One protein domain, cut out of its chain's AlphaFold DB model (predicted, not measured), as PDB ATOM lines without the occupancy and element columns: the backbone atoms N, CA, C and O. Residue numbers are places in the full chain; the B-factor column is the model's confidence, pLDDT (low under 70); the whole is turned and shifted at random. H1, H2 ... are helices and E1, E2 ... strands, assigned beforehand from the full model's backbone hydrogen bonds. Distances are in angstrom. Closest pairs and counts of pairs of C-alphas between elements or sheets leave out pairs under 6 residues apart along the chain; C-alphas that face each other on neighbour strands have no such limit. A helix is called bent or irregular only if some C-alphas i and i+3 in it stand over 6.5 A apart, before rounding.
ATOM      1  N   GLY A   4      -9.755  12.166  85.799       86.25
ATOM      2  CA  GLY A   4      -9.013  12.544  87.002       86.25
ATOM      3  C   GLY A   4      -9.895  12.706  88.238       86.25
ATOM      4  O   GLY A   4      -9.514  12.253  89.310       86.25
ATOM      5  N   LEU A   5     -11.110  13.251  88.088       88.44
ATOM      6  CA  LEU A   5     -12.020  13.441  89.224       88.44
ATOM      7  C   LEU A   5     -12.506  12.097  89.776       88.44
ATOM      8  O   LEU A   5     -12.502  11.888  90.984       88.44
ATOM      9  N   ILE A   6     -12.868  11.178  88.879       89.88
ATOM     10  CA  ILE A   6     -13.309   9.826  89.239       89.88
ATOM     11  C   ILE A   6     -12.152   9.069  89.898       89.88
ATOM     12  O   ILE A   6     -12.332   8.468  90.951       89.88
ATOM     13  N   ASN A   7     -10.946   9.163  89.333       92.12
ATOM     14  CA  ASN A   7      -9.755   8.527  89.898       92.12
ATOM     15  C   ASN A   7      -9.424   9.069  91.301       92.12
ATOM     16  O   ASN A   7      -9.089   8.292  92.194       92.12
ATOM     17  N   LEU A   8      -9.530  10.387  91.504       92.44
ATOM     18  CA  LEU A   8      -9.348  11.037  92.803       92.44
ATOM     19  C   LEU A   8     -10.355  10.509  93.833       92.44
ATOM     20  O   LEU A   8      -9.962  10.138  94.939       92.44
ATOM     21  N   GLU A   9     -11.640  10.471  93.478       91.38
ATOM     22  CA  GLU A   9     -12.707   9.986  94.359       91.38
ATOM     23  C   GLU A   9     -12.534   8.497  94.698       91.38
ATOM     24  O   GLU A   9     -12.590   8.130  95.875       91.38
ATOM     25  N   ASP A  10     -12.239   7.659  93.701       92.12
ATOM     26  CA  ASP A  10     -12.016   6.222  93.877       92.12
ATOM     27  C   ASP A  10     -10.819   5.937  94.788       92.12
ATOM     28  O   ASP A  10     -10.915   5.123  95.711       92.12
ATOM     29  N   GLU A  11      -9.687   6.610  94.578       92.88
ATOM     30  CA  GLU A  11      -8.511   6.425  95.426       92.88
ATOM     31  C   GLU A  11      -8.725   6.978  96.844       92.88
ATOM     32  O   GLU A  11      -8.316   6.352  97.827       92.88
ATOM     33  N   MET A  12      -9.434   8.101  96.993       92.19
ATOM     34  CA  MET A  12      -9.836   8.620  98.306       92.19
ATOM     35  C   MET A  12     -10.760   7.657  99.050       92.19
ATOM     36  O   MET A  12     -10.628   7.486 100.269       92.19
ATOM     37  N   TYR A  13     -11.662   6.990  98.333       90.25
ATOM     38  CA  TYR A  13     -12.536   5.977  98.903       90.25
ATOM     39  C   TYR A  13     -11.776   4.684  99.246       90.25
ATOM     40  O   TYR A  13     -12.002   4.094 100.305       90.25
ATOM     41  N   ARG A  14     -10.802   4.267  98.427       90.50
ATOM     42  CA  ARG A  14      -9.888   3.156  98.758       90.50
ATOM     43  C   ARG A  14      -9.111   3.444 100.037       90.50
ATOM     44  O   ARG A  14      -9.049   2.581 100.913       90.50
ATOM     45  N   LEU A  15      -8.586   4.662 100.192       89.44
ATOM     46  CA  LEU A  15      -7.957   5.091 101.441       89.44
ATOM     47  C   LEU A  15      -8.945   4.985 102.608       89.44
ATOM     48  O   LEU A  15      -8.615   4.370 103.623       89.44
ATOM     49  N   TYR A  16     -10.177   5.478 102.454       87.69
ATOM     50  CA  TYR A  16     -11.211   5.310 103.476       87.69
ATOM     51  C   TYR A  16     -11.412   3.836 103.861       87.69
ATOM     52  O   TYR A  16     -11.333   3.514 105.042       87.69
ATOM     53  N   LEU A  17     -11.570   2.920 102.902       88.38
ATOM     54  CA  LEU A  17     -11.760   1.494 103.193       88.38
ATOM     55  C   LEU A  17     -10.567   0.866 103.927       88.38
ATOM     56  O   LEU A  17     -10.765   0.016 104.796       88.38
ATOM     57  N   THR A  18      -9.341   1.290 103.608       85.88
ATOM     58  CA  THR A  18      -8.135   0.775 104.276       85.88
ATOM     59  C   THR A  18      -8.017   1.222 105.733       85.88
ATOM     60  O   THR A  18      -7.582   0.435 106.573       85.88
ATOM     61  N   PHE A  19      -8.423   2.455 106.056       83.06
ATOM     62  CA  PHE A  19      -8.268   3.028 107.402       83.06
ATOM     63  C   PHE A  19      -9.548   2.987 108.252       83.06
ATOM     64  O   PHE A  19      -9.473   3.071 109.479       83.06
ATOM     65  N   PHE A  20     -10.709   2.808 107.622       82.25
ATOM     66  CA  PHE A  20     -12.023   2.682 108.251       82.25
ATOM     67  C   PHE A  20     -12.756   1.399 107.813       82.25
ATOM     68  O   PHE A  20     -13.908   1.465 107.367       82.25
ATOM     69  N   PRO A  21     -12.150   0.202 107.933       77.75
ATOM     70  CA  PRO A  21     -12.845  -1.031 107.600       77.75
ATOM     71  C   PRO A  21     -14.102  -1.166 108.465       77.75
ATOM     72  O   PRO A  21     -14.060  -1.051 109.694       77.75
ATOM     73  N   LYS A  22     -15.247  -1.402 107.813       77.56
ATOM     74  CA  LYS A  22     -16.569  -1.475 108.463       77.56
ATOM     75  C   LYS A  22     -16.958  -0.182 109.211       77.56
ATOM     76  O   LYS A  22     -17.678  -0.249 110.206       77.56
ATOM     77  N   GLY A  23     -16.456   0.974 108.768       71.38
ATOM     78  CA  GLY A  23     -16.776   2.287 109.337       71.38
ATOM     79  C   GLY A  23     -16.115   2.583 110.688       71.38
ATOM     80  O   GLY A  23     -16.476   3.557 111.343       71.38
ATOM     81  N   LYS A  24     -15.156   1.759 111.132       73.81
ATOM     82  CA  LYS A  24     -14.420   1.968 112.388       73.81
ATOM     83  C   LYS A  24     -12.978   2.350 112.096       73.81
ATOM     84  O   LYS A  24     -12.287   1.616 111.399       73.81
ATOM     85  N   ALA A  25     -12.526   3.463 112.672       72.12
ATOM     86  CA  ALA A  25     -11.140   3.903 112.559       72.12
ATOM     87  C   ALA A  25     -10.200   2.834 113.132       72.12
ATOM     88  O   ALA A  25     -10.276   2.485 114.315       72.12
ATOM     89  N   VAL A  26      -9.311   2.312 112.294       73.81
ATOM     90  CA  VAL A  26      -8.261   1.392 112.720       73.81
ATOM     91  C   VAL A  26      -7.048   2.206 113.162       73.81
ATOM     92  O   VAL A  26      -6.577   3.086 112.449       73.81
ATOM     93  N   LYS A  27      -6.533   1.913 114.364       62.16
ATOM     94  CA  LYS A  27      -5.386   2.633 114.946       62.16
ATOM     95  C   LYS A  27      -4.085   2.421 114.165       62.16
ATOM     96  O   LYS A  27      -3.214   3.281 114.187       62.16
ATOM     97  N   THR A  28      -3.927   1.285 113.490       60.56
ATOM     98  CA  THR A  28      -2.694   0.963 112.765       60.56
ATOM     99  C   THR A  28      -2.609   1.746 111.459       60.56
ATOM    100  O   THR A  28      -3.447   1.578 110.577       60.56
ATOM    101  N   GLY A  29      -1.571   2.574 111.326       59.66
ATOM    102  CA  GLY A  29      -1.278   3.317 110.100       59.66
ATOM    103  C   GLY A  29      -2.008   4.653 109.960       59.66
ATOM    104  O   GLY A  29      -1.823   5.311 108.940       59.66
ATOM    105  N   PHE A  30      -2.784   5.091 110.958       67.44
ATOM    106  CA  PHE A  30      -3.445   6.401 110.922       67.44
ATOM    107  C   PHE A  30      -2.434   7.555 110.788       67.44
ATOM    108  O   PHE A  30      -2.721   8.544 110.125       67.44
ATOM    109  N   ASP A  31      -1.212   7.375 111.299       71.44
ATOM    110  CA  ASP A  31      -0.098   8.318 111.121       71.44
ATOM    111  C   ASP A  31       0.351   8.449 109.651       71.44
ATOM    112  O   ASP A  31       0.880   9.482 109.245       71.44
ATOM    113  N   ALA A  32       0.112   7.421 108.828       78.94
ATOM    114  CA  ALA A  32       0.436   7.406 107.401       78.94
ATOM    115  C   ALA A  32      -0.718   7.897 106.509       78.94
ATOM    116  O   ALA A  32      -0.519   8.121 105.314       78.94
ATOM    117  N   LEU A  33      -1.930   8.057 107.049       84.19
ATOM    118  CA  LEU A  33      -3.077   8.559 106.291       84.19
ATOM    119  C   LEU A  33      -2.842  10.001 105.790       84.19
ATOM    120  O   LEU A  33      -3.022  10.226 104.593       84.19
ATOM    121  N   PRO A  34      -2.379  10.963 106.620       85.25
ATOM    122  CA  PRO A  34      -2.119  12.328 106.165       85.25
ATOM    123  C   PRO A  34      -1.131  12.403 104.999       85.25
ATOM    124  O   PRO A  34      -1.397  13.099 104.025       85.25
ATOM    125  N   SER A  35      -0.020  11.661 105.054       87.81
ATOM    126  CA  SER A  35       0.990  11.683 103.988       87.81
ATOM    127  C   SER A  35       0.474  11.070 102.685       87.81
ATOM    128  O   SER A  35       0.730  11.615 101.613       87.81
ATOM    129  N   LYS A  36      -0.316   9.990 102.761       90.25
ATOM    130  CA  LYS A  36      -0.973   9.400 101.585       90.25
ATOM    131  C   LYS A  36      -1.974  10.354 100.944       90.25
ATOM    132  O   LYS A  36      -1.987  10.465  99.723       90.25
ATOM    133  N   ILE A  37      -2.776  11.056 101.746       91.25
ATOM    134  CA  ILE A  37      -3.732  12.040 101.225       91.25
ATOM    135  C   ILE A  37      -2.992  13.218 100.588       91.25
ATOM    136  O   ILE A  37      -3.369  13.622  99.494       91.25
ATOM    137  N   ILE A  38      -1.938  13.741 101.227       91.56
ATOM    138  CA  ILE A  38      -1.125  14.841 100.679       91.56
ATOM    139  C   ILE A  38      -0.553  14.460  99.312       91.56
ATOM    140  O   ILE A  38      -0.732  15.197  98.348       91.56
ATOM    141  N   ASN A  39       0.064  13.279  99.202       91.56
ATOM    142  CA  ASN A  39       0.587  12.796  97.925       91.56
ATOM    143  C   ASN A  39      -0.506  12.728  96.854       91.56
ATOM    144  O   ASN A  39      -0.255  13.045  95.695       91.56
ATOM    145  N   LEU A  40      -1.715  12.331  97.248       92.56
ATOM    146  CA  LEU A  40      -2.820  12.175  96.322       92.56
ATOM    147  C   LEU A  40      -3.370  13.517  95.833       92.56
ATOM    148  O   LEU A  40      -3.568  13.691  94.635       92.56
ATOM    149  N   ILE A  41      -3.549  14.495  96.725       92.06
ATOM    150  CA  ILE A  41      -3.987  15.835  96.310       92.06
ATOM    151  C   ILE A  41      -2.936  16.542  95.447       92.06
ATOM    152  O   ILE A  41      -3.298  17.332  94.584       92.06
ATOM    153  N   SER A  42      -1.650  16.229  95.629       90.56
ATOM    154  CA  SER A  42      -0.568  16.720  94.769       90.56
ATOM    155  C   SER A  42      -0.535  16.050  93.391       90.56
ATOM    156  O   SER A  42      -0.027  16.648  92.449       90.56
ATOM    157  N   GLN A  43      -1.066  14.832  93.248       92.25
ATOM    158  CA  GLN A  43      -1.223  14.162  91.946       92.25
ATOM    159  C   GLN A  43      -2.438  14.672  91.162       92.25
ATOM    160  O   GLN A  43      -2.420  14.640  89.935       92.25
ATOM    161  N   TYR A  44      -3.466  15.152  91.869       92.31
ATOM    162  CA  TYR A  44      -4.722  15.653  91.300       92.31
ATOM    163  C   TYR A  44      -5.054  17.065  91.821       92.31
ATOM    164  O   TYR A  44      -6.074  17.250  92.502       92.31
ATOM    165  N   PRO A  45      -4.191  18.074  91.583       92.50
ATOM    166  CA  PRO A  45      -4.349  19.403  92.174       92.50
ATOM    167  C   PRO A  45      -5.603  20.118  91.660       92.50
ATOM    168  O   PRO A  45      -6.343  20.708  92.450       92.50
ATOM    169  N   GLU A  46      -5.883  20.021  90.357       93.06
ATOM    170  CA  GLU A  46      -7.037  20.662  89.720       93.06
ATOM    171  C   GLU A  46      -8.358  20.060  90.203       93.06
ATOM    172  O   GLU A  46      -9.285  20.783  90.578       93.06
ATOM    173  N   GLU A  47      -8.438  18.733  90.253       93.75
ATOM    174  CA  GLU A  47      -9.632  18.026  90.695       93.75
ATOM    175  C   GLU A  47      -9.871  18.223  92.190       93.75
ATOM    176  O   GLU A  47     -11.005  18.483  92.603       93.75
ATOM    177  N   THR A  48      -8.807  18.205  92.998       92.06
ATOM    178  CA  THR A  48      -8.899  18.513  94.430       92.06
ATOM    179  C   THR A  48      -9.428  19.928  94.639       92.06
ATOM    180  O   THR A  48     -10.378  20.137  95.398       92.06
ATOM    181  N   ALA A  49      -8.855  20.912  93.947       93.12
ATOM    182  CA  ALA A  49      -9.298  22.294  94.043       93.12
ATOM    183  C   ALA A  49     -10.752  22.471  93.598       93.12
ATOM    184  O   ALA A  49     -11.512  23.195  94.246       93.12
ATOM    185  N   HIS A  50     -11.161  21.778  92.535       92.38
ATOM    186  CA  HIS A  50     -12.533  21.792  92.047       92.38
ATOM    187  C   HIS A  50     -13.521  21.234  93.083       92.38
ATOM    188  O   HIS A  50     -14.546  21.870  93.350       92.38
ATOM    189  N   VAL A  51     -13.220  20.083  93.698       91.75
ATOM    190  CA  VAL A  51     -14.057  19.481  94.752       91.75
ATOM    191  C   VAL A  51     -14.183  20.427  95.943       91.75
ATOM    192  O   VAL A  51     -15.293  20.710  96.401       91.75
ATOM    193  N   LEU A  52     -13.059  20.969  96.415       92.19
ATOM    194  CA  LEU A  52     -13.026  21.849  97.579       92.19
ATOM    195  C   LEU A  52     -13.746  23.177  97.334       92.19
ATOM    196  O   LEU A  52     -14.522  23.618  98.184       92.19
ATOM    197  N   ALA A  53     -13.538  23.801  96.173       90.00
ATOM    198  CA  ALA A  53     -14.196  25.054  95.826       90.00
ATOM    199  C   ALA A  53     -15.712  24.870  95.651       90.00
ATOM    200  O   ALA A  53     -16.481  25.669  96.187       90.00
ATOM    201  N   ASN A  54     -16.156  23.800  94.978       88.62
ATOM    202  CA  ASN A  54     -17.582  23.464  94.876       88.62
ATOM    203  C   ASN A  54     -18.204  23.190  96.246       88.62
ATOM    204  O   ASN A  54     -19.284  23.699  96.551       88.62
ATOM    205  N   GLY A  55     -17.529  22.392  97.077       87.12
ATOM    206  CA  GLY A  55     -17.977  22.070  98.428       87.12
ATOM    207  C   GLY A  55     -18.152  23.333  99.268       87.12
ATOM    208  O   GLY A  55     -19.232  23.565  99.812       87.12
ATOM    209  N   ALA A  56     -17.139  24.202  99.289       86.44
ATOM    210  CA  ALA A  56     -17.185  25.491  99.973       86.44
ATOM    211  C   ALA A  56     -18.369  26.351  99.511       86.44
ATOM    212  O   ALA A  56     -19.099  26.923 100.327       86.44
ATOM    213  N   TYR A  57     -18.591  26.402  98.198       83.75
ATOM    214  CA  TYR A  57     -19.665  27.179  97.599       83.75
ATOM    215  C   TYR A  57     -21.055  26.675  98.014       83.75
ATOM    216  O   TYR A  57     -21.905  27.457  98.455       83.75
ATOM    217  N   ARG A  58     -21.266  25.354  97.941       83.75
ATOM    218  CA  ARG A  58     -22.518  24.690  98.338       83.75
ATOM    219  C   ARG A  58     -22.793  24.846  99.832       83.75
ATOM    220  O   ARG A  58     -23.913  25.189 100.209       83.75
ATOM    221  N   LEU A  59     -21.781  24.640 100.675       84.12
ATOM    222  CA  LEU A  59     -21.904  24.725 102.135       84.12
ATOM    223  C   LEU A  59     -22.245  26.141 102.610       84.12
ATOM    224  O   LEU A  59     -22.993  26.308 103.572       84.12
ATOM    225  N   GLN A  60     -21.760  27.167 101.909       76.00
ATOM    226  CA  GLN A  60     -22.092  28.558 102.215       76.00
ATOM    227  C   GLN A  60     -23.406  29.046 101.578       76.00
ATOM    228  O   GLN A  60     -23.761  30.209 101.773       76.00
ATOM    229  N   ARG A  61     -24.142  28.177 100.858       66.06
ATOM    230  CA  ARG A  61     -25.453  28.451 100.230       66.06
ATOM    231  C   ARG A  61     -25.494  29.760  99.425       66.06
ATOM    232  O   ARG A  61     -26.451  30.527  99.530       66.06
ATOM    233  N   ARG A  62     -24.447  30.047  98.647       61.88
ATOM    234  CA  ARG A  62     -24.366  31.285  97.854       61.88
ATOM    235  C   ARG A  62     -24.913  31.104  96.445       61.88
ATOM    236  O   ARG A  62     -24.874  30.014  95.886       61.88
ATOM    237  N   VAL A  63     -25.427  32.194  95.878       54.41
ATOM    238  CA  VAL A  63     -25.874  32.258  94.480       54.41
ATOM    239  C   VAL A  63     -24.653  32.476  93.589       54.41
ATOM    240  O   VAL A  63     -23.966  33.476  93.795       54.41
ATOM    241  N   PHE A  64     -24.442  31.590  92.598       53.50
ATOM    242  CA  PHE A  64     -23.277  31.489  91.682       53.50
ATOM    243  C   PHE A  64     -22.708  32.816  91.137       53.50
ATOM    244  O   PHE A  64     -21.534  32.882  90.785       53.50
ATOM    245  N   SER A  65     -23.515  33.877  91.083       53.66
ATOM    246  CA  SER A  65     -23.167  35.207  90.575       53.66
ATOM    247  C   SER A  65     -22.516  36.158  91.590       53.66
ATOM    248  O   SER A  65     -22.142  37.267  91.213       53.66
ATOM    249  N   GLN A  66     -22.386  35.778  92.865       62.38
ATOM    250  CA  GLN A  66     -21.789  36.634  93.894       62.38
ATOM    251  C   GLN A  66     -20.347  36.233  94.231       62.38
ATOM    252  O   GLN A  66     -20.033  35.038  94.268       62.38
ATOM    253  N   PRO A  67     -19.480  37.212  94.564       69.94
ATOM    254  CA  PRO A  67     -18.144  36.922  95.057       69.94
ATOM    255  C   PRO A  67     -18.218  36.044  96.311       69.94
ATOM    256  O   PRO A  67     -19.057  36.236  97.205       69.94
ATOM    257  N   PHE A  68     -17.318  35.069  96.393       74.44
ATOM    258  CA  PHE A  68     -17.215  34.209  97.563       74.44
ATOM    259  C   PHE A  68     -16.476  34.980  98.663       74.44
ATOM    260  O   PHE A  68     -15.286  35.263  98.551       74.44
ATOM    261  N   THR A  69     -17.204  35.395  99.705       79.12
ATOM    262  CA  THR A  69     -16.692  36.254 100.783       79.12
ATOM    263  C   THR A  69     -16.757  35.568 102.137       79.12
ATOM    264  O   THR A  69     -17.835  35.327 102.663       79.12
ATOM    265  N   VAL A  70     -15.624  35.312 102.772       80.44
ATOM    266  CA  VAL A  70     -15.600  34.778 104.136       80.44
ATOM    267  C   VAL A  70     -15.460  35.938 105.116       80.44
ATOM    268  O   VAL A  70     -14.534  36.742 105.009       80.44
ATOM    269  N   LYS A  71     -16.397  36.054 106.063       80.88
ATOM    270  CA  LYS A  71     -16.361  37.077 107.116       80.88
ATOM    271  C   LYS A  71     -15.924  36.433 108.422       80.88
ATOM    272  O   LYS A  71     -16.599  35.541 108.919       80.88
ATOM    273  N   ARG A  72     -14.825  36.913 109.005       78.75
ATOM    274  CA  ARG A  72     -14.369  36.480 110.332       78.75
ATOM    275  C   ARG A  72     -14.528  37.618 111.327       78.75
ATOM    276  O   ARG A  72     -13.884  38.662 111.198       78.75
ATOM    277  N   HIS A  73     -15.375  37.396 112.326       78.44
ATOM    278  CA  HIS A  73     -15.562  38.320 113.435       78.44
ATOM    279  C   HIS A  73     -14.518  38.033 114.516       78.44
ATOM    280  O   HIS A  73     -14.440  36.922 115.037       78.44
ATOM    281  N   GLN A  74     -13.698  39.030 114.844       72.12
ATOM    282  CA  GLN A  74     -12.856  38.978 116.033       72.12
ATOM    283  C   GLN A  74     -13.638  39.571 117.209       72.12
ATOM    284  O   GLN A  74     -14.024  40.746 117.142       72.12
ATOM    285  N   PRO A  75     -13.887  38.781 118.272       67.94
ATOM    286  CA  PRO A  75     -14.617  39.261 119.429       67.94
ATOM    287  C   PRO A  75     -13.857  40.401 120.104       67.94
ATOM    288  O   PRO A  75     -12.630  40.518 120.027       67.94
ATOM    289  N   ARG A  76     -14.617  41.261 120.777       68.50
ATOM    290  CA  ARG A  76     -14.075  42.381 121.540       68.50
ATOM    291  C   ARG A  76     -13.216  41.833 122.681       68.50
ATOM    292  O   ARG A  76     -13.681  41.009 123.462       68.50
ATOM    293  N   SER A  77     -11.970  42.292 122.796       65.50
ATOM    294  CA  SER A  77     -11.203  42.053 124.020       65.50
ATOM    295  C   SER A  77     -11.772  42.963 125.104       65.50
ATOM    296  O   SER A  77     -11.790  44.177 124.930       65.50
ATOM    297  N   LEU A  78     -12.242  42.398 126.217       64.31
ATOM    298  CA  LEU A  78     -12.678  43.202 127.367       64.31
ATOM    299  C   LEU A  78     -11.490  43.899 128.058       64.31
ATOM    300  O   LEU A  78     -11.662  44.938 128.679       64.31
ATOM    301  N   ILE A  79     -10.276  43.357 127.897       69.25
ATOM    302  CA  ILE A  79      -9.042  43.832 128.550       69.25
ATOM    303  C   ILE A  79      -8.435  45.036 127.815       69.25
ATOM    304  O   ILE A  79      -7.826  45.914 128.418       69.25
ATOM    305  N   ARG A  80      -8.585  45.096 126.491       61.19
ATOM    306  CA  ARG A  80      -8.152  46.228 125.666       61.19
ATOM    307  C   ARG A  80      -9.389  46.702 124.933       61.19
ATOM    308  O   ARG A  80      -9.806  45.954 124.060       61.19
ATOM    309  N   LEU A  81      -9.929  47.886 125.263       63.88
ATOM    310  CA  LEU A  81     -11.105  48.572 124.671       63.88
ATOM    311  C   LEU A  81     -11.024  48.744 123.132       63.88
ATOM    312  O   LEU A  81     -11.154  49.833 122.581       63.88
ATOM    313  N   ARG A  82     -10.765  47.668 122.398       65.44
ATOM    314  CA  ARG A  82     -10.651  47.623 120.952       65.44
ATOM    315  C   ARG A  82     -12.040  47.357 120.389       65.44
ATOM    316  O   ARG A  82     -12.766  46.520 120.926       65.44
ATOM    317  N   PRO A  83     -12.439  48.045 119.316       67.00
ATOM    318  CA  PRO A  83     -13.679  47.728 118.628       67.00
ATOM    319  C   PRO A  83     -13.621  46.306 118.060       67.00
ATOM    320  O   PRO A  83     -12.547  45.809 117.711       67.00
ATOM    321  N   ALA A  84     -14.784  45.659 117.970       74.69
ATOM    322  CA  ALA A  84     -14.908  44.399 117.252       74.69
ATOM    323  C   ALA A  84     -14.462  44.620 115.801       74.69
ATOM    324  O   ALA A  84     -14.906  45.566 115.146       74.69
ATOM    325  N   ARG A  85     -13.550  43.777 115.311       75.81
ATOM    326  CA  ARG A  85     -13.054  43.854 113.935       75.81
ATOM    327  C   ARG A  85     -13.693  42.751 113.116       75.81
ATOM    328  O   ARG A  85     -13.752  41.602 113.546       75.81
ATOM    329  N   THR A  86     -14.146  43.111 111.923       80.12
ATOM    330  CA  THR A  86     -14.608  42.142 110.931       80.12
ATOM    331  C   THR A  86     -13.604  42.136 109.797       80.12
ATOM    332  O   THR A  86     -13.381  43.164 109.162       80.12
ATOM    333  N   HIS A  87     -12.989  40.981 109.558       82.62
ATOM    334  CA  HIS A  87     -12.148  40.769 108.387       82.62
ATOM    335  C   HIS A  87     -12.984  40.111 107.295       82.62
ATOM    336  O   HIS A  87     -13.687  39.135 107.560       82.62
ATOM    337  N   VAL A  88     -12.913  40.661 106.083       84.12
ATOM    338  CA  VAL A  88     -13.603  40.134 104.905       84.12
ATOM    339  C   VAL A  88     -12.546  39.630 103.931       84.12
ATOM    340  O   VAL A  88     -11.671  40.389 103.522       84.12
ATOM    341  N   TYR A  89     -12.628  38.351 103.592       85.88
ATOM    342  CA  TYR A  89     -11.770  37.683 102.619       85.88
ATOM    343  C   TYR A  89     -12.607  37.424 101.377       85.88
ATOM    344  O   TYR A  89     -13.630  36.757 101.486       85.88
ATOM    345  N   THR A  90     -12.216  37.959 100.225       86.38
ATOM    346  CA  THR A  90     -13.062  37.970  99.026       86.38
ATOM    347  C   THR A  90     -12.359  37.281  97.876       86.38
ATOM    348  O   THR A  90     -11.236  37.642  97.543       86.38
ATOM    349  N   TYR A  91     -13.063  36.358  97.233       86.19
ATOM    350  CA  TYR A  91     -12.724  35.735  95.961       86.19
ATOM    351  C   TYR A  91     -13.696  36.224  94.885       86.19
ATOM    352  O   TYR A  91     -14.887  36.397  95.151       86.19
ATOM    353  N   GLN A  92     -13.189  36.455  93.679       85.12
ATOM    354  CA  GLN A  92     -13.955  36.972  92.546       85.12
ATOM    355  C   GLN A  92     -15.004  35.966  92.063       85.12
ATOM    356  O   GLN A  92     -16.077  36.360  91.619       85.12
ATOM    357  N   SER A  93     -14.714  34.671  92.179       84.75
ATOM    358  CA  SER A  93     -15.605  33.585  91.780       84.75
ATOM    359  C   SER A  93     -15.240  32.282  92.494       84.75
ATOM    360  O   SER A  93     -14.240  32.200  93.211       84.75
ATOM    361  N   GLN A  94     -16.035  31.236  92.273       86.19
ATOM    362  CA  GLN A  94     -15.675  29.879  92.681       86.19
ATOM    363  C   GLN A  94     -14.384  29.402  91.995       86.19
ATOM    364  O   GLN A  94     -13.538  28.785  92.638       86.19
ATOM    365  N   GLN A  95     -14.211  29.724  90.709       88.69
ATOM    366  CA  GLN A  95     -13.009  29.365  89.957       88.69
ATOM    367  C   GLN A  95     -11.765  30.051  90.530       88.69
ATOM    368  O   GLN A  95     -10.703  29.449  90.596       88.69
ATOM    369  N   ASP A  96     -11.904  31.292  90.991       89.25
ATOM    370  CA  ASP A  96     -10.822  32.036  91.637       89.25
ATOM    371  C   ASP A  96     -10.372  31.367  92.953       89.25
ATOM    372  O   ASP A  96      -9.178  31.263  93.235       89.25
ATOM    373  N   LEU A  97     -11.311  30.823  93.738       90.19
ATOM    374  CA  LEU A  97     -10.972  29.984  94.894       90.19
ATOM    375  C   LEU A  97     -10.262  28.691  94.469       90.19
ATOM    376  O   LEU A  97      -9.257  28.335  95.082       90.19
ATOM    377  N   ALA A  98     -10.747  28.011  93.427       91.81
ATOM    378  CA  ALA A  98     -10.121  26.789  92.922       91.81
ATOM    379  C   ALA A  98      -8.673  27.045  92.467       91.81
ATOM    380  O   ALA A  98      -7.758  26.367  92.921       91.81
ATOM    381  N   LEU A  99      -8.433  28.088  91.669       92.81
ATOM    382  CA  LEU A  99      -7.087  28.464  91.224       92.81
ATOM    383  C   LEU A  99      -6.157  28.797  92.397       92.81
ATOM    384  O   LEU A  99      -4.993  28.403  92.397       92.81
ATOM    385  N   ALA A 100      -6.670  29.491  93.416       90.75
ATOM    386  CA  ALA A 100      -5.897  29.781  94.618       90.75
ATOM    387  C   ALA A 100      -5.532  28.502  95.394       90.75
ATOM    388  O   ALA A 100      -4.420  28.406  95.910       90.75
ATOM    389  N   ILE A 101      -6.435  27.518  95.460       92.19
ATOM    390  CA  ILE A 101      -6.157  26.211  96.070       92.19
ATOM    391  C   ILE A 101      -5.107  25.448  95.255       92.19
ATOM    392  O   ILE A 101      -4.129  25.002  95.850       92.19
ATOM    393  N   CYS A 102      -5.246  25.362  93.925       92.62
ATOM    394  CA  CYS A 102      -4.234  24.742  93.057       92.62
ATOM    395  C   CYS A 102      -2.853  25.356  93.299       92.62
ATOM    396  O   CYS A 102      -1.894  24.640  93.558       92.62
ATOM    397  N   HIS A 103      -2.768  26.690  93.318       91.38
ATOM    398  CA  HIS A 103      -1.508  27.387  93.559       91.38
ATOM    399  C   HIS A 103      -0.875  27.009  94.908       91.38
ATOM    400  O   HIS A 103       0.345  26.898  95.006       91.38
ATOM    401  N   VAL A 104      -1.680  26.823  95.958       90.44
ATOM    402  CA  VAL A 104      -1.182  26.397  97.277       90.44
ATOM    403  C   VAL A 104      -0.731  24.934  97.271       90.44
ATOM    404  O   VAL A 104       0.228  24.613  97.969       90.44
ATOM    405  N   ILE A 105      -1.377  24.066  96.487       89.62
ATOM    406  CA  ILE A 105      -0.959  22.666  96.318       89.62
ATOM    407  C   ILE A 105       0.376  22.588  95.564       89.62
ATOM    408  O   ILE A 105       1.285  21.895  96.015       89.62
ATOM    409  N   ASP A 106       0.516  23.335  94.465       87.94
ATOM    410  CA  ASP A 106       1.707  23.313  93.605       87.94
ATOM    411  C   ASP A 106       2.914  24.011  94.243       87.94
ATOM    412  O   ASP A 106       4.062  23.596  94.072       87.94
ATOM    413  N   LYS A 107       2.667  25.110  94.964       85.50
ATOM    414  CA  LYS A 107       3.691  25.931  95.621       85.50
ATOM    415  C   LYS A 107       3.365  26.075  97.104       85.50
ATOM    416  O   LYS A 107       2.938  27.150  97.544       85.50
ATOM    417  N   PRO A 108       3.566  25.010  97.892       75.31
ATOM    418  CA  PRO A 108       3.232  25.037  99.301       75.31
ATOM    419  C   PRO A 108       4.183  25.962 100.054       75.31
ATOM    420  O   PRO A 108       5.346  25.645 100.289       75.31
ATOM    421  N   ALA A 109       3.670  27.129 100.440       75.31
ATOM    422  CA  ALA A 109       4.378  28.063 101.311       75.31
ATOM    423  C   ALA A 109       4.319  27.636 102.790       75.31
ATOM    424  O   ALA A 109       5.178  28.027 103.575       75.31
ATOM    425  N   ASP A 110       3.311  26.839 103.164       80.44
ATOM    426  CA  ASP A 110       3.087  26.365 104.530       80.44
ATOM    427  C   ASP A 110       2.609  24.896 104.518       80.44
ATOM    428  O   ASP A 110       1.527  24.610 103.986       80.44
ATOM    429  N   PRO A 111       3.372  23.950 105.103       83.81
ATOM    430  CA  PRO A 111       2.980  22.543 105.162       83.81
ATOM    431  C   PRO A 111       1.704  22.308 105.984       83.81
ATOM    432  O   PRO A 111       1.008  21.319 105.749       83.81
ATOM    433  N   GLN A 112       1.357  23.204 106.915       87.56
ATOM    434  CA  GLN A 112       0.118  23.093 107.689       87.56
ATOM    435  C   GLN A 112      -1.106  23.276 106.793       87.56
ATOM    436  O   GLN A 112      -2.084  22.544 106.922       87.56
ATOM    437  N   ILE A 113      -1.037  24.184 105.818       87.25
ATOM    438  CA  ILE A 113      -2.161  24.446 104.913       87.25
ATOM    439  C   ILE A 113      -2.373  23.273 103.952       87.25
ATOM    440  O   ILE A 113      -3.518  22.921 103.669       87.25
ATOM    441  N   LEU A 114      -1.302  22.596 103.522       89.69
ATOM    442  CA  LEU A 114      -1.432  21.332 102.785       89.69
ATOM    443  C   LEU A 114      -2.137  20.251 103.610       89.69
ATOM    444  O   LEU A 114      -2.982  19.535 103.078       89.69
ATOM    445  N   GLN A 115      -1.823  20.139 104.902       90.31
ATOM    446  CA  GLN A 115      -2.501  19.193 105.790       90.31
ATOM    447  C   GLN A 115      -3.983  19.536 105.967       90.31
ATOM    448  O   GLN A 115      -4.826  18.638 105.948       90.31
ATOM    449  N   GLU A 116      -4.321  20.819 106.109       90.56
ATOM    450  CA  GLU A 116      -5.713  21.262 106.197       90.56
ATOM    451  C   GLU A 116      -6.482  20.985 104.897       90.56
ATOM    452  O   GLU A 116      -7.603  20.474 104.956       90.56
ATOM    453  N   LEU A 117      -5.874  21.247 103.734       92.00
ATOM    454  CA  LEU A 117      -6.444  20.935 102.419       92.00
ATOM    455  C   LEU A 117      -6.660  19.431 102.236       92.00
ATOM    456  O   LEU A 117      -7.750  19.015 101.851       92.00
ATOM    457  N   ALA A 118      -5.660  18.618 102.579       91.62
ATOM    458  CA  ALA A 118      -5.738  17.162 102.555       91.62
ATOM    459  C   ALA A 118      -6.877  16.650 103.452       91.62
ATOM    460  O   ALA A 118      -7.744  15.891 103.016       91.62
ATOM    461  N   CYS A 119      -6.924  17.116 104.701       91.00
ATOM    462  CA  CYS A 119      -7.963  16.745 105.656       91.00
ATOM    463  C   CYS A 119      -9.359  17.143 105.159       91.00
ATOM    464  O   CYS A 119     -10.295  16.342 105.226       91.00
ATOM    465  N   LEU A 120      -9.507  18.361 104.628       92.62
ATOM    466  CA  LEU A 120     -10.776  18.836 104.093       92.62
ATOM    467  C   LEU A 120     -11.199  18.044 102.850       92.62
ATOM    468  O   LEU A 120     -12.378  17.710 102.741       92.62
ATOM    469  N   ALA A 121     -10.273  17.704 101.950       92.69
ATOM    470  CA  ALA A 121     -10.559  16.919 100.748       92.69
ATOM    471  C   ALA A 121     -11.061  15.519 101.115       92.69
ATOM    472  O   ALA A 121     -12.144  15.116 100.688       92.69
ATOM    473  N   PHE A 122     -10.344  14.828 102.006       91.69
ATOM    474  CA  PHE A 122     -10.732  13.504 102.486       91.69
ATOM    475  C   PHE A 122     -12.113  13.512 103.156       91.69
ATOM    476  O   PHE A 122     -12.937  12.637 102.884       91.69
ATOM    477  N   LYS A 123     -12.387  14.513 104.003       90.69
ATOM    478  CA  LYS A 123     -13.689  14.682 104.665       90.69
ATOM    479  C   LYS A 123     -14.813  15.012 103.685       90.69
ATOM    480  O   LYS A 123     -15.921  14.525 103.868       90.69
ATOM    481  N   SER A 124     -14.540  15.845 102.683       89.31
ATOM    482  CA  SER A 124     -15.548  16.281 101.710       89.31
ATOM    483  C   SER A 124     -15.960  15.138 100.786       89.31
ATOM    484  O   SER A 124     -17.150  14.939 100.566       89.31
ATOM    485  N   ILE A 125     -14.995  14.352 100.298       90.62
ATOM    486  CA  ILE A 125     -15.255  13.206  99.413       90.62
ATOM    487  C   ILE A 125     -15.953  12.079 100.181       90.62
ATOM    488  O   ILE A 125     -16.947  11.527  99.719       90.62
ATOM    489  N   ASN A 126     -15.497  11.779 101.400       88.50
ATOM    490  CA  ASN A 126     -16.051  10.699 102.219       88.50
ATOM    491  C   ASN A 126     -17.148  11.170 103.194       88.50
ATOM    492  O   ASN A 126     -17.392  10.506 104.202       88.50
ATOM    493  N   GLN A 127     -17.803  12.309 102.933       85.94
ATOM    494  CA  GLN A 127     -18.745  12.939 103.869       85.94
ATOM    495  C   GLN A 127     -19.850  11.978 104.337       85.94
ATOM    496  O   GLN A 127     -20.121  11.890 105.536       85.94
ATOM    497  N   SER A 128     -20.477  11.262 103.400       81.94
ATOM    498  CA  SER A 128     -21.551  10.302 103.681       81.94
ATOM    499  C   SER A 128     -21.061   9.136 104.540       81.94
ATOM    500  O   SER A 128     -21.714   8.757 105.509       81.94
ATOM    501  N   SER A 129     -19.878   8.612 104.225       83.94
ATOM    502  CA  SER A 129     -19.266   7.466 104.902       83.94
ATOM    503  C   SER A 129     -18.735   7.797 106.301       83.94
ATOM    504  O   SER A 129     -18.616   6.911 107.149       83.94
ATOM    505  N   LEU A 130     -18.389   9.062 106.548       82.88
ATOM    506  CA  LEU A 130     -17.854   9.546 107.823       82.88
ATOM    507  C   LEU A 130     -18.930  10.154 108.740       82.88
ATOM    508  O   LEU A 130     -18.611  10.515 109.871       82.88
ATOM    509  N   ASN A 131     -20.182  10.258 108.273       84.00
ATOM    510  CA  ASN A 131     -21.301  10.874 108.997       84.00
ATOM    511  C   ASN A 131     -20.933  12.255 109.580       84.00
ATOM    512  O   ASN A 131     -21.187  12.551 110.749       84.00
ATOM    513  N   ILE A 132     -20.247  13.074 108.775       83.56
ATOM    514  CA  ILE A 132     -19.745  14.377 109.217       83.56
ATOM    515  C   ILE A 132     -20.878  15.391 109.174       83.56
ATOM    516  O   ILE A 132     -21.547  15.560 108.153       83.56
ATOM    517  N   ASP A 133     -21.027  16.113 110.279       86.19
ATOM    518  CA  ASP A 133     -21.940  17.238 110.368       86.19
ATOM    519  C   ASP A 133     -21.591  18.352 109.359       86.19
ATOM    520  O   ASP A 133     -20.430  18.729 109.155       86.19
ATOM    521  N   VAL A 134     -22.631  18.901 108.733       84.94
ATOM    522  CA  VAL A 134     -22.525  19.922 107.686       84.94
ATOM    523  C   VAL A 134     -21.889  21.201 108.234       84.94
ATOM    524  O   VAL A 134     -21.083  21.819 107.532       84.94
ATOM    525  N   ASP A 135     -22.171  21.574 109.486       86.00
ATOM    526  CA  ASP A 135     -21.590  22.776 110.090       86.00
ATOM    527  C   ASP A 135     -20.091  22.593 110.379       86.00
ATOM    528  O   ASP A 135     -19.297  23.519 110.185       86.00
ATOM    529  N   SER A 136     -19.657  21.381 110.741       86.25
ATOM    530  CA  SER A 136     -18.230  21.049 110.875       86.25
ATOM    531  C   SER A 136     -17.460  21.211 109.557       86.25
ATOM    532  O   SER A 136     -16.370  21.804 109.525       86.25
ATOM    533  N   LEU A 137     -18.038  20.732 108.448       86.38
ATOM    534  CA  LEU A 137     -17.462  20.903 107.112       86.38
ATOM    535  C   LEU A 137     -17.440  22.368 106.693       86.38
ATOM    536  O   LEU A 137     -16.432  22.836 106.164       86.38
ATOM    537  N   ARG A 138     -18.516  23.106 106.973       87.25
ATOM    538  CA  ARG A 138     -18.594  24.537 106.692       87.25
ATOM    539  C   ARG A 138     -17.502  25.317 107.426       87.25
ATOM    540  O   ARG A 138     -16.789  26.088 106.791       87.25
ATOM    541  N   ASN A 139     -17.319  25.073 108.723       86.94
ATOM    542  CA  ASN A 139     -16.285  25.733 109.524       86.94
ATOM    543  C   ASN A 139     -14.871  25.409 109.016       86.94
ATOM    544  O   ASN A 139     -14.020  26.296 108.916       86.94
ATOM    545  N   SER A 140     -14.627  24.145 108.657       88.31
ATOM    546  CA  SER A 140     -13.334  23.708 108.114       88.31
ATOM    547  C   SER A 140     -13.063  24.348 106.748       88.31
ATOM    548  O   SER A 140     -11.971  24.855 106.502       88.31
ATOM    549  N   SER A 141     -14.082  24.403 105.888       89.31
ATOM    550  CA  SER A 141     -14.031  25.073 104.589       89.31
ATOM    551  C   SER A 141     -13.760  26.576 104.714       89.31
ATOM    552  O   SER A 141     -12.913  27.112 104.000       89.31
ATOM    553  N   GLU A 142     -14.416  27.258 105.658       88.88
ATOM    554  CA  GLU A 142     -14.175  28.674 105.946       88.88
ATOM    555  C   GLU A 142     -12.738  28.923 106.429       88.88
ATOM    556  O   GLU A 142     -12.091  29.862 105.962       88.88
ATOM    557  N   SER A 143     -12.212  28.072 107.317       88.56
ATOM    558  CA  SER A 143     -10.832  28.182 107.804       88.56
ATOM    559  C   SER A 143      -9.813  28.053 106.670       88.56
ATOM    560  O   SER A 143      -8.960  28.930 106.512       88.56
ATOM    561  N   VAL A 144      -9.959  27.018 105.836       89.44
ATOM    562  CA  VAL A 144      -9.075  26.760 104.691       89.44
ATOM    563  C   VAL A 144      -9.140  27.899 103.681       89.44
ATOM    564  O   VAL A 144      -8.101  28.398 103.254       89.44
ATOM    565  N   ALA A 145     -10.337  28.380 103.337       89.12
ATOM    566  CA  ALA A 145     -10.476  29.516 102.433       89.12
ATOM    567  C   ALA A 145      -9.775  30.771 102.984       89.12
ATOM    568  O   ALA A 145      -9.091  31.482 102.255       89.12
ATOM    569  N   ILE A 146      -9.861  31.046 104.285       88.75
ATOM    570  CA  ILE A 146      -9.128  32.173 104.879       88.75
ATOM    571  C   ILE A 146      -7.610  31.961 104.783       88.75
ATOM    572  O   ILE A 146      -6.882  32.909 104.477       88.75
ATOM    573  N   ALA A 147      -7.123  30.752 105.063       88.44
ATOM    574  CA  ALA A 147      -5.701  30.423 105.015       88.44
ATOM    575  C   ALA A 147      -5.137  30.563 103.591       88.44
ATOM    576  O   ALA A 147      -4.165  31.290 103.377       88.44
ATOM    577  N   VAL A 148      -5.822  29.981 102.604       89.19
ATOM    578  CA  VAL A 148      -5.487  30.093 101.177       89.19
ATOM    579  C   VAL A 148      -5.501  31.553 100.728       89.19
ATOM    580  O   VAL A 148      -4.570  31.996 100.054       89.19
ATOM    581  N   HIS A 149      -6.505  32.342 101.129       89.88
ATOM    582  CA  HIS A 149      -6.567  33.766 100.792       89.88
ATOM    583  C   HIS A 149      -5.361  34.529 101.350       89.88
ATOM    584  O   HIS A 149      -4.813  35.399 100.676       89.88
ATOM    585  N   LYS A 150      -4.943  34.240 102.585       87.88
ATOM    586  CA  LYS A 150      -3.766  34.886 103.183       87.88
ATOM    587  C   LYS A 150      -2.486  34.527 102.433       87.88
ATOM    588  O   LYS A 150      -1.689  35.418 102.187       87.88
ATOM    589  N   LEU A 151      -2.302  33.274 102.026       86.12
ATOM    590  CA  LEU A 151      -1.105  32.882 101.277       86.12
ATOM    591  C   LEU A 151      -1.054  33.481  99.869       86.12
ATOM    592  O   LEU A 151      -0.004  33.914  99.414       86.12
ATOM    593  N   THR A 152      -2.186  33.491  99.170       85.81
ATOM    594  CA  THR A 152      -2.222  33.833  97.739       85.81
ATOM    595  C   THR A 152      -2.407  35.323  97.470       85.81
ATOM    596  O   THR A 152      -2.099  35.789  96.376       85.81
ATOM    597  N   ARG A 153      -2.919  36.088  98.445       80.56
ATOM    598  CA  ARG A 153      -3.299  37.501  98.251       80.56
ATOM    599  C   ARG A 153      -2.605  38.473  99.193       80.56
ATOM    600  O   ARG A 153      -2.840  39.675  99.081       80.56
ATOM    601  N   VAL A 154      -1.741  37.999 100.092       64.75
ATOM    602  CA  VAL A 154      -0.794  38.892 100.767       64.75
ATOM    603  C   VAL A 154       0.297  39.230  99.756       64.75
ATOM    604  O   VAL A 154       1.285  38.520  99.616       64.75
TER     605      VAL A 154
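What this domain is: This is residues 4 to 154 of the 157 residues of an uncharacterized protein of Pseudomonas syringae pv. broussonetiae (UniProt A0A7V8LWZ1). Crossed helices gather round H5, with the helical hairpin H1 and H2 at one end and a two-stranded hairpin, E1 and E2, packed on H7 at the other. H3 and H4 cross each other between these ends, and the hairpin's tip, residues 77 to 82, sticks out. The printed part has 151 residues, with named elements in the order H1 H2 H3 E1 E2 H4 H5 H6 H7; the sheet is E1 - E2, antiparallel, and the class is mostly helix. It is compact, with a radius of gyration of the C-alphas of 16.6 A and spans of 52 by 34 by 30 A.

How they stand to each other: H1, residues 4 to 19, and H2, residues 30 to 43, form a helical hairpin and touch at a shallow tilt of 6 degrees, opposite ways; the closest C-alphas, Phe 19 and Phe 30, are 6.9 A apart. H3, residues 45 to 59, touches H4, residues 94 to 106, at a steep tilt of 41 degrees, opposite ways, closest at the C-alphas of Ala 49 and Ala 98, 4.7 A. E1, residues 68 to 74, and E2, residues 85 to 91, form an antiparallel hairpin at 163 degrees, with N 70 and O 89 within hydrogen-bond range at 2.8 A. H5, residues 111 to 125, is the hub, touching five helices; it touches H2 about perpendicular, at 89 degrees, closest at the C-alphas of Ile 38 and Ala 118, 5.5 A. H5 and H4 only just touch, and only at the corner, with 3 pairs of C-alphas within 8 A. H6, residues 127 to 130, is close to H5 but not clearly touching. H7, residues 134 to 153, touches H3 at a steep tilt of 54 degrees, closest at the C-alphas of Ala 56 and Ser 141, 5.6 A. The closest C-alphas of H7 and E1, Glu 142 and Val 70, are 6.5 A apart. Every O i to N i+4 pair is within hydrogen-bond range in H1, H3, H4, H5 and H7, against 8 of 10 in H2; H6 is too short for such a pair.

Where its parts are: H1 begins at C-alpha 4, (-9.013, 12.544, 87.002), and is 22.5 A long. H2 is only just irregular, with C-alphas 31 and 34 6.7 A apart. E1 and E2 are 19.6 A and 19.7 A long. H7, 27.7 A, ends at C-alpha 153, (-3.299, 37.501, 98.251).

The domain as a whole: The C-alphas farthest apart, those of Asn 7 and Leu 81, are 53.1 A apart. The printed part has no cut, and no link is long. The pLDDT is under 70 at residues 27 to 30, 61 to 67, 75 to 83 and 154.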